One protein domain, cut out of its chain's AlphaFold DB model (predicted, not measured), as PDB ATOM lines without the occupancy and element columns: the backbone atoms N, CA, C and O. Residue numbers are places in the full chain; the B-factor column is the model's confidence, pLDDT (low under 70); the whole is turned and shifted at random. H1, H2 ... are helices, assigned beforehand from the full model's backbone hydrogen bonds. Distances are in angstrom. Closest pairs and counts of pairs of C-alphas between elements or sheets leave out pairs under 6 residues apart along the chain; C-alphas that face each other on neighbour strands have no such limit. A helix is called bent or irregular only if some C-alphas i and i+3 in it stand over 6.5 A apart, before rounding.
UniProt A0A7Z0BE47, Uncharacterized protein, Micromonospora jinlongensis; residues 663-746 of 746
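Overview. This is residues 663 to 746 of the 746 residues of an uncharacterized protein of Micromonospora jinlongensis (UniProt A0A7Z0BE47). Two helical hairpins, H1 with H2 and H3 with H4, pack side by side into an elongated bundle of four helices that run roughly along the longest axis; H1 and H4 meet between the hairpins near one end, while the link from H2 to H3 crosses over at the other end. H2 is much the shortest helix, and after H4 the last residues, 740 to 746, run on as a tail past the end of the bundle where H1 begins. The printed part has 84 residues with four named helices, in the order H1, H2, H3, H4, and no named strand; the class is all helix. The whole is compact, with a radius of gyration of the C-alphas of 12.9 A, and it spans 39 by 25 by 24 A along its three main axes.

Arrangement. The longest helix by residues is H1, residues 666 to 684. It touches H2, residues 692 to 699, and the two run opposite ways at a shallow tilt of 13 degrees. Their closest C-alphas, those of Ala 679 and Trp 693, are 4.5 A apart, and the two form a helical hairpin. H1 also touches H4, residues 724 to 739, but with residues 680 to 684 alone, against residues 726 to 730 of H4. Here the closest C-alphas are those of Val 684 and His 726, 6.7 A apart; the two helices run opposite ways at a shallow tilt of 30 degrees. H4 touches H3, residues 706 to 722, in the second helical hairpin, at a shallow tilt of 10 degrees and opposite ways. Their closest C-alphas are those of Met 720 and Lys 727, 5.5 A apart. H2 and H4 are close but not clearly touching, the C-alphas of Leu 697 and Ile 737 being the closest at 7.9 A; they run the same way at a shallow tilt of 19 degrees. H1 and H3 are near each other, with 7 pairs of C-alphas within 10 A and no pair within 8 A. H2 and H3 are apart. In the backbones of H1 and H2, every pair of O i and N i+4 is within hydrogen-bond range; in H3 this holds for 10 of 13 pairs and in H4 for 10 of 12.

Along the chain. H1 begins with Gln 666, whose C-alpha stands at (255.741, 161.648, 171.149), and measures 27.7 A from its first to its last C-alpha, at Val 684. H2, from Arg 692 to Ala 699, measures 11.0 A. H3, from Ala 706 at (265.402, 155.395, 164.854) to Ala 722, is 22.9 A long and has a kink of 35 degrees near residue 716. It is only just irregular: C-alphas 717 and 720 are 6.8 A apart. H4, from Pro 724 to Ala 739, is 22.6 A long and ends with its C-alpha at (275.679, 165.946, 166.229). It has a kink of 29 degrees near residue 731 and is irregular, with C-alphas 725 and 728 8.0 A apart.

Size, cuts and confidence. The two C-alphas farthest apart, those of Glu 725 and Leu 746, are 40.5 A from each other, and Leu 746 is the chain's last residue. The first and last printed C-alphas, of Arg 663 and Leu 746, are 24.1 A apart. The printed part has no cut. The link from H3 to H4 is tight, with 1 residue; those from H1 to H2, with 7 residues, and from H2 to H3, with 6, are short, and no link is long. The mean pLDDT of the printed part is 72.8, and 29 residues are under 70: residues 663 to 671, 686 to 691, 698 to 704 and 740 to 746.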
ATOM      1  N   ARG A 663     251.997 158.599 175.064       31.41
ATOM      2  CA  ARG A 663     253.053 158.392 176.063       31.41
ATOM      3  C   ARG A 663     253.944 159.653 176.113       31.41
ATOM      4  O   ARG A 663     254.116 160.297 175.071       31.41
ATOM      5  N   PRO A 664     254.537 160.007 177.268       32.81
ATOM      6  CA  PRO A 664     255.517 161.093 177.348       32.81
ATOM      7  C   PRO A 664     256.584 160.967 176.238       32.81
ATOM      8  O   PRO A 664     257.165 159.892 176.088       32.81
ATOM      9  N   GLY A 665     256.796 162.030 175.445       38.81
ATOM     10  CA  GLY A 665     257.838 162.127 174.403       38.81
ATOM     11  C   GLY A 665     257.394 162.115 172.924       38.81
ATOM     12  O   GLY A 665     258.201 162.430 172.062       38.81
ATOM     13  N   GLN A 666     256.138 161.794 172.573       41.97
ATOM     14  CA  GLN A 666     255.741 161.648 171.149       41.97
ATOM     15  C   GLN A 666     255.284 162.939 170.441       41.97
ATOM     16  O   GLN A 666     255.477 163.080 169.236       41.97
ATOM     17  N   ALA A 667     254.694 163.900 171.162       44.84
ATOM     18  CA  ALA A 667     254.238 165.166 170.567       44.84
ATOM     19  C   ALA A 667     255.406 166.020 170.045       44.84
ATOM     20  O   ALA A 667     255.288 166.696 169.024       44.84
ATOM     21  N   GLU A 668     256.527 165.972 170.758       49.56
ATOM     22  CA  GLU A 668     257.763 166.675 170.418       49.56
ATOM     23  C   GLU A 668     258.392 166.099 169.142       49.56
ATOM     24  O   GLU A 668     258.873 166.857 168.303       49.56
ATOM     25  N   ILE A 669     258.284 164.783 168.921       56.75
ATOM     26  CA  ILE A 669     258.872 164.097 167.762       56.75
ATOM     27  C   ILE A 669     258.168 164.461 166.444       56.75
ATOM     28  O   ILE A 669     258.841 164.775 165.465       56.75
ATOM     29  N   PHE A 670     256.829 164.478 166.384       63.50
ATOM     30  CA  PHE A 670     256.131 164.865 165.144       63.50
ATOM     31  C   PHE A 670     256.332 166.345 164.805       63.50
ATOM     32  O   PHE A 670     256.549 166.693 163.642       63.50
ATOM     33  N   ARG A 671     256.373 167.213 165.827       65.50
ATOM     34  CA  ARG A 671     256.785 168.615 165.659       65.50
ATOM     35  C   ARG A 671     258.221 168.717 165.145       65.50
ATOM     36  O   ARG A 671     258.496 169.584 164.320       65.50
ATOM     37  N   ALA A 672     259.110 167.811 165.559       72.88
ATOM     38  CA  ALA A 672     260.472 167.752 165.043       72.88
ATOM     39  C   ALA A 672     260.531 167.341 163.564       72.88
ATOM     40  O   ALA A 672     261.274 167.952 162.799       72.88
ATOM     41  N   HIS A 673     259.721 166.375 163.115       81.38
ATOM     42  CA  HIS A 673     259.635 166.028 161.688       81.38
ATOM     43  C   HIS A 673     259.099 167.189 160.847       81.38
ATOM     44  O   HIS A 673     259.682 167.498 159.810       81.38
ATOM     45  N   ALA A 674     258.049 167.876 161.309       81.19
ATOM     46  CA  ALA A 674     257.531 169.071 160.642       81.19
ATOM     47  C   ALA A 674     258.594 170.176 160.549       81.19
ATOM     48  O   ALA A 674     258.819 170.713 159.467       81.19
ATOM     49  N   ALA A 675     259.311 170.454 161.640       80.25
ATOM     50  CA  ALA A 675     260.388 171.442 161.662       80.25
ATOM     51  C   ALA A 675     261.550 171.083 160.717       80.25
ATOM     52  O   ALA A 675     262.130 171.973 160.098       80.25
ATOM     53  N   ILE A 676     261.874 169.796 160.563       86.44
ATOM     54  CA  ILE A 676     262.884 169.324 159.605       86.44
ATOM     55  C   ILE A 676     262.416 169.542 158.162       86.44
ATOM     56  O   ILE A 676     263.182 170.054 157.348       86.44
ATOM     57  N   VAL A 677     261.168 169.208 157.825       88.69
ATOM     58  CA  VAL A 677     260.636 169.443 156.468       88.69
ATOM     59  C   VAL A 677     260.525 170.945 156.170       88.69
ATOM     60  O   VAL A 677     260.844 171.381 155.067       88.69
ATOM     61  N   GLU A 678     260.153 171.761 157.155       85.75
ATOM     62  CA  GLU A 678     260.180 173.223 157.043       85.75
ATOM     63  C   GLU A 678     261.592 173.777 156.867       85.75
ATOM     64  O   GLU A 678     261.786 174.687 156.071       85.75
ATOM     65  N   ALA A 679     262.586 173.226 157.566       86.69
ATOM     66  CA  ALA A 679     263.983 173.593 157.373       86.69
ATOM     67  C   ALA A 679     264.452 173.278 155.941       86.69
ATOM     68  O   ALA A 679     265.152 174.088 155.337       86.69
ATOM     69  N   ILE A 680     264.013 172.151 155.362       88.81
ATOM     70  CA  ILE A 680     264.253 171.836 153.944       88.81
ATOM     71  C   ILE A 680     263.575 172.879 153.044       88.81
ATOM     72  O   ILE A 680     264.201 173.362 152.102       88.81
ATOM     73  N   LEU A 681     262.329 173.268 153.338       87.56
ATOM     74  CA  LEU A 681     261.629 174.321 152.595       87.56
ATOM     75  C   LEU A 681     262.332 175.683 152.709       87.56
ATOM     76  O   LEU A 681     262.407 176.393 151.712       87.56
ATOM     77  N   ASP A 682     262.860 176.045 153.878       84.81
ATOM     78  CA  ASP A 682     263.606 177.291 154.081       84.81
ATOM     79  C   ASP A 682     264.905 177.297 153.248       84.81
ATOM     80  O   ASP A 682     265.224 178.307 152.618       84.81
ATOM     81  N   ILE A 683     265.614 176.160 153.181       85.75
ATOM     82  CA  ILE A 683     266.837 175.983 152.376       85.75
ATOM     83  C   ILE A 683     266.530 176.059 150.870       85.75
ATOM     84  O   ILE A 683     267.191 176.793 150.137       85.75
ATOM     85  N   VAL A 684     265.525 175.317 150.399       84.50
ATOM     86  CA  VAL A 684     265.219 175.166 148.961       84.50
ATOM     87  C   VAL A 684     264.375 176.328 148.417       84.50
ATOM     88  O   VAL A 684     264.475 176.695 147.250       84.50
ATOM     89  N   GLY A 685     263.521 176.930 149.246       72.00
ATOM     90  CA  GLY A 685     262.546 177.949 148.847       72.00
ATOM     91  C   GLY A 685     263.079 179.385 148.791       72.00
ATOM     92  O   GLY A 685     262.331 180.284 148.404       72.00
ATOM     93  N   GLY A 686     264.329 179.633 149.199       62.22
ATOM     94  CA  GLY A 686     265.001 180.938 149.075       62.22
ATOM     95  C   GLY A 686     264.402 182.085 149.907       62.22
ATOM     96  O   GLY A 686     264.765 183.246 149.706       62.22
ATOM     97  N   LYS A 687     263.486 181.799 150.842       51.06
ATOM     98  CA  LYS A 687     262.807 182.798 151.686       51.06
ATOM     99  C   LYS A 687     263.586 183.094 152.982       51.06
ATOM    100  O   LYS A 687     263.122 182.767 154.066       51.06
ATOM    101  N   GLY A 688     264.702 183.814 152.854       47.03
ATOM    102  CA  GLY A 688     265.220 184.731 153.887       47.03
ATOM    103  C   GLY A 688     266.039 184.141 155.050       47.03
ATOM    104  O   GLY A 688     265.582 183.264 155.773       47.03
ATOM    105  N   ASP A 689     267.222 184.738 155.241       49.41
ATOM    106  CA  ASP A 689     268.236 184.561 156.293       49.41
ATOM    107  C   ASP A 689     268.809 183.152 156.510       49.41
ATOM    108  O   ASP A 689     268.161 182.237 157.014       49.41
ATOM    109  N   ALA A 690     270.118 183.026 156.248       54.19
ATOM    110  CA  ALA A 690     270.946 181.821 156.390       54.19
ATOM    111  C   ALA A 690     270.982 181.194 157.812       54.19
ATOM    112  O   ALA A 690     271.745 180.257 158.050       54.19
ATOM    113  N   GLY A 691     270.177 181.690 158.757       61.91
ATOM    114  CA  GLY A 691     270.043 181.206 160.133       61.91
ATOM    115  C   GLY A 691     268.667 180.640 160.508       61.91
ATOM    116  O   GLY A 691     268.567 179.977 161.538       61.91
ATOM    117  N   ARG A 692     267.612 180.823 159.699       71.31
ATOM    118  CA  ARG A 692     266.237 180.467 160.108       71.31
ATOM    119  C   ARG A 692     266.023 178.962 160.291       71.31
ATOM    120  O   ARG A 692     265.415 178.526 161.267       71.31
ATOM    121  N   TRP A 693     266.591 178.148 159.401       78.25
ATOM    122  CA  TRP A 693     266.525 176.688 159.516       78.25
ATOM    123  C   TRP A 693     267.312 176.166 160.734       78.25
ATOM    124  O   TRP A 693     266.905 175.194 161.367       78.25
ATOM    125  N   LEU A 694     268.413 176.835 161.107       75.75
ATOM    126  CA  LEU A 694     269.199 176.518 162.306       75.75
ATOM    127  C   LEU A 694     268.406 176.804 163.584       75.75
ATOM    128  O   LEU A 694     268.446 176.001 164.513       75.75
ATOM    129  N   GLU A 695     267.680 177.922 163.631       72.62
ATOM    130  CA  GLU A 695     266.797 178.267 164.749       72.62
ATOM    131  C   GLU A 695     265.683 177.231 164.924       72.62
ATOM    132  O   GLU A 695     265.481 176.746 166.039       72.62
ATOM    133  N   ARG A 696     265.035 176.808 163.826       73.94
ATOM    134  CA  ARG A 696     264.015 175.744 163.859       73.94
ATOM    135  C   ARG A 696     264.563 174.438 164.426       73.94
ATOM    136  O   ARG A 696     263.943 173.856 165.308       73.94
ATOM    137  N   LEU A 697     265.737 173.996 163.970       72.81
ATOM    138  CA  LEU A 697     266.347 172.751 164.454       72.81
ATOM    139  C   LEU A 697     266.897 172.847 165.882       72.81
ATOM    140  O   LEU A 697     267.011 171.833 166.559       72.81
ATOM    141  N   ASN A 698     267.251 174.038 166.365       68.62
ATOM    142  CA  ASN A 698     267.617 174.216 167.772       68.62
ATOM    143  C   ASN A 698     266.393 174.153 168.699       68.62
ATOM    144  O   ASN A 698     266.555 173.839 169.875       68.62
ATOM    145  N   ALA A 699     265.198 174.464 168.186       55.78
ATOM    146  CA  ALA A 699     263.938 174.379 168.924       55.78
ATOM    147  C   ALA A 699     263.355 172.955 168.972       55.78
ATOM    148  O   ALA A 699     262.452 172.692 169.763       55.78
ATOM    149  N   THR A 700     263.854 172.032 168.146       60.78
ATOM    150  CA  THR A 700     263.509 170.612 168.237       60.78
ATOM    151  C   THR A 700     264.415 169.944 169.266       60.78
ATOM    152  O   THR A 700     265.623 169.850 169.033       60.78
ATOM    153  N   ASP A 701     263.862 169.477 170.391       54.62
ATOM    154  CA  ASP A 701     264.589 168.592 171.309       54.62
ATOM    155  C   ASP A 701     265.205 167.430 170.512       54.62
ATOM    156  O   ASP A 701     264.599 166.929 169.560       54.62
ATOM    157  N   CYS A 702     266.454 167.059 170.826       57.84
ATOM    158  CA  CYS A 702     267.244 166.172 169.971       57.84
ATOM    159  C   CYS A 702     266.462 164.899 169.590       57.84
ATOM    160  O   CYS A 702     266.053 164.140 170.468       57.84
ATOM    161  N   LEU A 703     266.335 164.621 168.283       67.25
ATOM    162  CA  LEU A 703     265.829 163.339 167.764       67.25
ATOM    163  C   LEU A 703     266.543 162.171 168.465       67.25
ATOM    164  O   LEU A 703     267.729 162.291 168.771       67.25
ATOM    165  N   THR A 704     265.892 161.030 168.696       63.94
ATOM    166  CA  THR A 704     266.517 159.864 169.357       63.94
ATOM    167  C   THR A 704     266.415 158.600 168.498       63.94
ATOM    168  O   THR A 704     265.548 158.491 167.637       63.94
ATOM    169  N   GLY A 705     267.344 157.653 168.683       71.75
ATOM    170  CA  GLY A 705     267.272 156.308 168.093       71.75
ATOM    171  C   GLY A 705     266.986 156.256 166.582       71.75
ATOM    172  O   GLY A 705     267.808 156.686 165.768       71.75
ATOM    173  N   ALA A 706     265.827 155.687 166.226       73.50
ATOM    174  CA  ALA A 706     265.402 155.395 164.854       73.50
ATOM    175  C   ALA A 706     265.198 156.647 163.981       73.50
ATOM    176  O   ALA A 706     265.458 156.587 162.782       73.50
ATOM    177  N   ASP A 707     264.818 157.792 164.556       78.88
ATOM    178  CA  ASP A 707     264.603 159.039 163.806       78.88
ATOM    179  C   ASP A 707     265.884 159.601 163.206       78.88
ATOM    180  O   ASP A 707     265.883 160.104 162.084       78.88
ATOM    181  N   ARG A 708     267.003 159.505 163.937       77.81
ATOM    182  CA  ARG A 708     268.306 159.947 163.419       77.81
ATOM    183  C   ARG A 708     268.723 159.094 162.231       77.81
ATOM    184  O   ARG A 708     269.176 159.627 161.223       77.81
ATOM    185  N   VAL A 709     268.549 157.776 162.350       81.62
ATOM    186  CA  VAL A 709     268.832 156.836 161.260       81.62
ATOM    187  C   VAL A 709     267.933 157.163 160.070       81.62
ATOM    188  O   VAL A 709     268.436 157.378 158.975       81.62
ATOM    189  N   PHE A 710     266.628 157.304 160.291       88.75
ATOM    190  CA  PHE A 710     265.674 157.695 159.261       88.75
ATOM    191  C   PHE A 710     266.103 158.971 158.520       88.75
ATOM    192  O   PHE A 710     266.318 158.931 157.309       88.75
ATOM    193  N   TRP A 711     266.308 160.081 159.235       89.44
ATOM    194  CA  TRP A 711     266.657 161.362 158.618       89.44
ATOM    195  C   TRP A 711     268.040 161.364 157.970       89.44
ATOM    196  O   TRP A 711     268.221 162.020 156.945       89.44
ATOM    197  N   HIS A 712     269.005 160.604 158.497       88.38
ATOM    198  CA  HIS A 712     270.296 160.432 157.840       88.38
ATOM    199  C   HIS A 712     270.127 159.844 156.435       88.38
ATOM    200  O   HIS A 712     270.624 160.430 155.471       88.38
ATOM    201  N   PHE A 713     269.409 158.724 156.310       89.38
ATOM    202  CA  PHE A 713     269.216 158.046 155.026       89.38
ATOM    203  C   PHE A 713     268.280 158.829 154.100       89.38
ATOM    204  O   PHE A 713     268.600 158.996 152.932       89.38
ATOM    205  N   VAL A 714     267.195 159.410 154.613       92.56
ATOM    206  CA  VAL A 714     266.297 160.275 153.831       92.56
ATOM    207  C   VAL A 714     267.033 161.475 153.241       92.56
ATOM    208  O   VAL A 714     266.906 161.751 152.048       92.56
ATOM    209  N   LEU A 715     267.824 162.195 154.045       91.62
ATOM    210  CA  LEU A 715     268.565 163.350 153.541       91.62
ATOM    211  C   LEU A 715     269.570 162.927 152.469       91.62
ATOM    212  O   LEU A 715     269.662 163.580 151.434       91.62
ATOM    213  N   ARG A 716     270.283 161.820 152.698       91.00
ATOM    214  CA  ARG A 716     271.318 161.321 151.787       91.00
ATOM    215  C   ARG A 716     270.750 160.772 150.476       91.00
ATOM    216  O   ARG A 716     271.296 161.074 149.419       91.00
ATOM    217  N   ASP A 717     269.694 159.969 150.556       90.44
ATOM    218  CA  ASP A 717     269.235 159.115 149.455       90.44
ATOM    219  C   ASP A 717     268.008 159.687 148.727       90.44
ATOM    220  O   ASP A 717     267.761 159.303 147.587       90.44
ATOM    221  N   ILE A 718     267.266 160.617 149.344       92.75
ATOM    222  CA  ILE A 718     266.044 161.212 148.769       92.75
ATOM    223  C   ILE A 718     266.207 162.721 148.555       92.75
ATOM    224  O   ILE A 718     266.068 163.208 147.435       92.75
ATOM    225  N   ILE A 719     266.536 163.482 149.606       93.00
ATOM    226  CA  ILE A 719     266.472 164.955 149.566       93.00
ATOM    227  C   ILE A 719     267.666 165.584 148.844       93.00
ATOM    228  O   ILE A 719     267.471 166.405 147.950       93.00
ATOM    229  N   MET A 720     268.905 165.216 149.186       92.56
ATOM    230  CA  MET A 720     270.091 165.760 148.512       92.56
ATOM    231  C   MET A 720     270.111 165.462 147.002       92.56
ATOM    232  O   MET A 720     270.477 166.365 146.248       92.56
ATOM    233  N   PRO A 721     269.723 164.259 146.524       91.31
ATOM    234  CA  PRO A 721     269.598 163.998 145.091       91.31
ATOM    235  C   PRO A 721     268.517 164.837 144.404       91.31
ATOM    236  O   PRO A 721     268.720 165.242 143.263       91.31
ATOM    237  N   ALA A 722     267.400 165.118 145.085       89.44
ATOM    238  CA  ALA A 722     266.318 165.945 144.547       89.44
ATOM    239  C   ALA A 722     266.696 167.434 144.445       89.44
ATOM    240  O   ALA A 722     266.233 168.130 143.546       89.44
ATOM    241  N   PHE A 723     267.565 167.915 145.342       90.19
ATOM    242  CA  PHE A 723     267.975 169.321 145.425       90.19
ATOM    243  C   PHE A 723     269.507 169.477 145.393       90.19
ATOM    244  O   PHE A 723     270.110 169.937 146.371       90.19
ATOM    245  N   PRO A 724     270.172 169.123 144.275       89.94
ATOM    246  CA  PRO A 724     271.633 169.092 144.196       89.94
ATOM    247  C   PRO A 724     272.278 170.472 144.396       89.94
ATOM    248  O   PRO A 724     273.390 170.562 144.916       89.94
ATOM    249  N   GLU A 725     271.572 171.545 144.036       90.25
ATOM    250  CA  GLU A 725     272.027 172.934 144.189       90.25
ATOM    251  C   GLU A 725     272.203 173.342 145.663       90.25
ATOM    252  O   GLU A 725     273.078 174.140 145.987       90.25
ATOM    253  N   HIS A 726     271.443 172.723 146.573       89.50
ATOM    254  CA  HIS A 726     271.458 173.009 148.012       89.50
ATOM    255  C   HIS A 726     272.232 171.969 148.831       89.50
ATOM    256  O   HIS A 726     272.210 171.987 150.065       89.50
ATOM    257  N   LYS A 727     272.949 171.054 148.163       89.62
ATOM    258  CA  LYS A 727     273.614 169.910 148.797       89.62
ATOM    259  C   LYS A 727     274.501 170.303 149.982       89.62
ATOM    260  O   LYS A 727     274.436 169.656 151.020       89.62
ATOM    261  N   ALA A 728     275.285 171.374 149.864       87.81
ATOM    262  CA  ALA A 728     276.184 171.809 150.936       87.81
ATOM    263  C   ALA A 728     275.438 172.243 152.213       87.81
ATOM    264  O   ALA A 728     275.911 171.989 153.320       87.81
ATOM    265  N   GLU A 729     274.281 172.895 152.086       87.38
ATOM    266  CA  GLU A 729     273.465 173.302 153.237       87.38
ATOM    267  C   GLU A 729     272.710 172.112 153.831       87.38
ATOM    268  O   GLU A 729     272.698 171.941 155.051       87.38
ATOM    269  N   LEU A 730     272.187 171.225 152.983       89.50
ATOM    270  CA  LEU A 730     271.552 169.977 153.409       89.50
ATOM    271  C   LEU A 730     272.540 169.036 154.125       89.50
ATOM    272  O   LEU A 730     272.177 168.394 155.110       89.50
ATOM    273  N   GLU A 731     273.807 168.981 153.701       89.44
ATOM    274  CA  GLU A 731     274.871 168.243 154.400       89.44
ATOM    275  C   GLU A 731     275.176 168.854 155.774       89.44
ATOM    276  O   GLU A 731     275.350 168.128 156.755       89.44
ATOM    277  N   ARG A 732     275.195 170.191 155.897       87.56
ATOM    278  CA  ARG A 732     275.331 170.859 157.205       87.56
ATOM    279  C   ARG A 732     274.158 170.534 158.123       87.56
ATOM    280  O   ARG A 732     274.375 170.263 159.302       87.56
ATOM    281  N   MET A 733     272.943 170.530 157.586       86.75
ATOM    282  CA  MET A 733     271.739 170.140 158.308       86.75
ATOM    283  C   MET A 733     271.805 168.683 158.781       86.75
ATOM    284  O   MET A 733     271.592 168.417 159.965       86.75
ATOM    285  N   GLN A 734     272.192 167.750 157.908       87.31
ATOM    286  CA  GLN A 734     272.387 166.342 158.263       87.31
ATOM    287  C   GLN A 734     273.433 166.178 159.377       87.31
ATOM    288  O   GLN A 734     273.193 165.485 160.365       87.31
ATOM    289  N   ASN A 735     274.577 166.859 159.259       85.31
ATOM    290  CA  ASN A 735     275.625 166.841 160.279       85.31
ATOM    291  C   ASN A 735     275.134 167.405 161.617       85.31
ATOM    292  O   ASN A 735     275.483 166.872 162.670       85.31
ATOM    293  N   ARG A 736     274.301 168.452 161.597       81.56
ATOM    294  CA  ARG A 736     273.711 169.039 162.805       81.56
ATOM    295  C   ARG A 736     272.754 168.073 163.498       81.56
ATOM    296  O   ARG A 736     272.875 167.897 164.708       81.56
ATOM    297  N   ILE A 737     271.863 167.430 162.742       80.50
ATOM    298  CA  ILE A 737     270.943 166.403 163.257       80.50
ATOM    299  C   ILE A 737     271.738 165.251 163.887       80.50
ATOM    300  O   ILE A 737     271.432 164.817 164.997       80.50
ATOM    301  N   ASN A 738     272.817 164.815 163.232       76.12
ATOM    302  CA  ASN A 738     273.692 163.755 163.734       76.12
ATOM    303  C   ASN A 738     274.494 164.155 164.988       76.12
ATOM    304  O   ASN A 738     274.793 163.300 165.818       76.12
ATOM    305  N   ALA A 739     274.858 165.434 165.128       72.06
ATOM    306  CA  ALA A 739     275.679 165.946 166.229       72.06
ATOM    307  C   ALA A 739     274.886 166.302 167.503       72.06
ATOM    308  O   ALA A 739     275.495 166.676 168.508       72.06
ATOM    309  N   CYS A 740     273.554 166.212 167.486       66.31
ATOM    310  CA  CYS A 740     272.697 166.458 168.648       66.31
ATOM    311  C   CYS A 740     272.865 165.316 169.678       66.31
ATOM    312  O   CYS A 740     272.166 164.305 169.619       66.31
ATOM    313  N   TYR A 741     273.856 165.424 170.574       52.69
ATOM    314  CA  TYR A 741     274.133 164.446 171.638       52.69
ATOM    315  C   TYR A 741     273.387 164.749 172.945       52.69
ATOM    316  O   TYR A 741     273.199 165.908 173.317       52.69
ATOM    317  N   ASP A 742     273.037 163.663 173.642       44.16
ATOM    318  CA  ASP A 742     272.432 163.580 174.973       44.16
ATOM    319  C   ASP A 742     273.000 164.593 175.977       44.16
ATOM    320  O   ASP A 742     274.109 164.441 176.488       44.16
ATOM    321  N   LYS A 743     272.182 165.578 176.366       37.62
ATOM    322  CA  LYS A 743     272.314 166.241 177.676       37.62
ATOM    323  C   LYS A 743     271.656 165.444 178.813       37.62
ATOM    324  O   LYS A 743     271.726 165.874 179.957       37.62
ATOM    325  N   ALA A 744     271.057 164.287 178.523       33.59
ATOM    326  CA  ALA A 744     270.438 163.396 179.508       33.59
ATOM    327  C   ALA A 744     271.373 162.257 179.978       33.59
ATOM    328  O   ALA A 744     270.905 161.204 180.402       33.59
ATOM    329  N   GLY A 745     272.692 162.456 179.891       34.66
ATOM    330  CA  GLY A 745     273.703 161.464 180.261       34.66
ATOM    331  C   GLY A 745     274.915 162.068 180.970       34.66
ATOM    332  O   GLY A 745     276.031 161.928 180.474       34.66
ATOM    333  N   LEU A 746     274.683 162.737 182.106       29.61
ATOM    334  CA  LEU A 746     275.612 162.872 183.239       29.61
ATOM    335  C   LEU A 746     274.816 162.905 184.545       29.61
ATOM    336  O   LEU A 746     273.883 163.737 184.625       29.61
TER     337      LEU A 746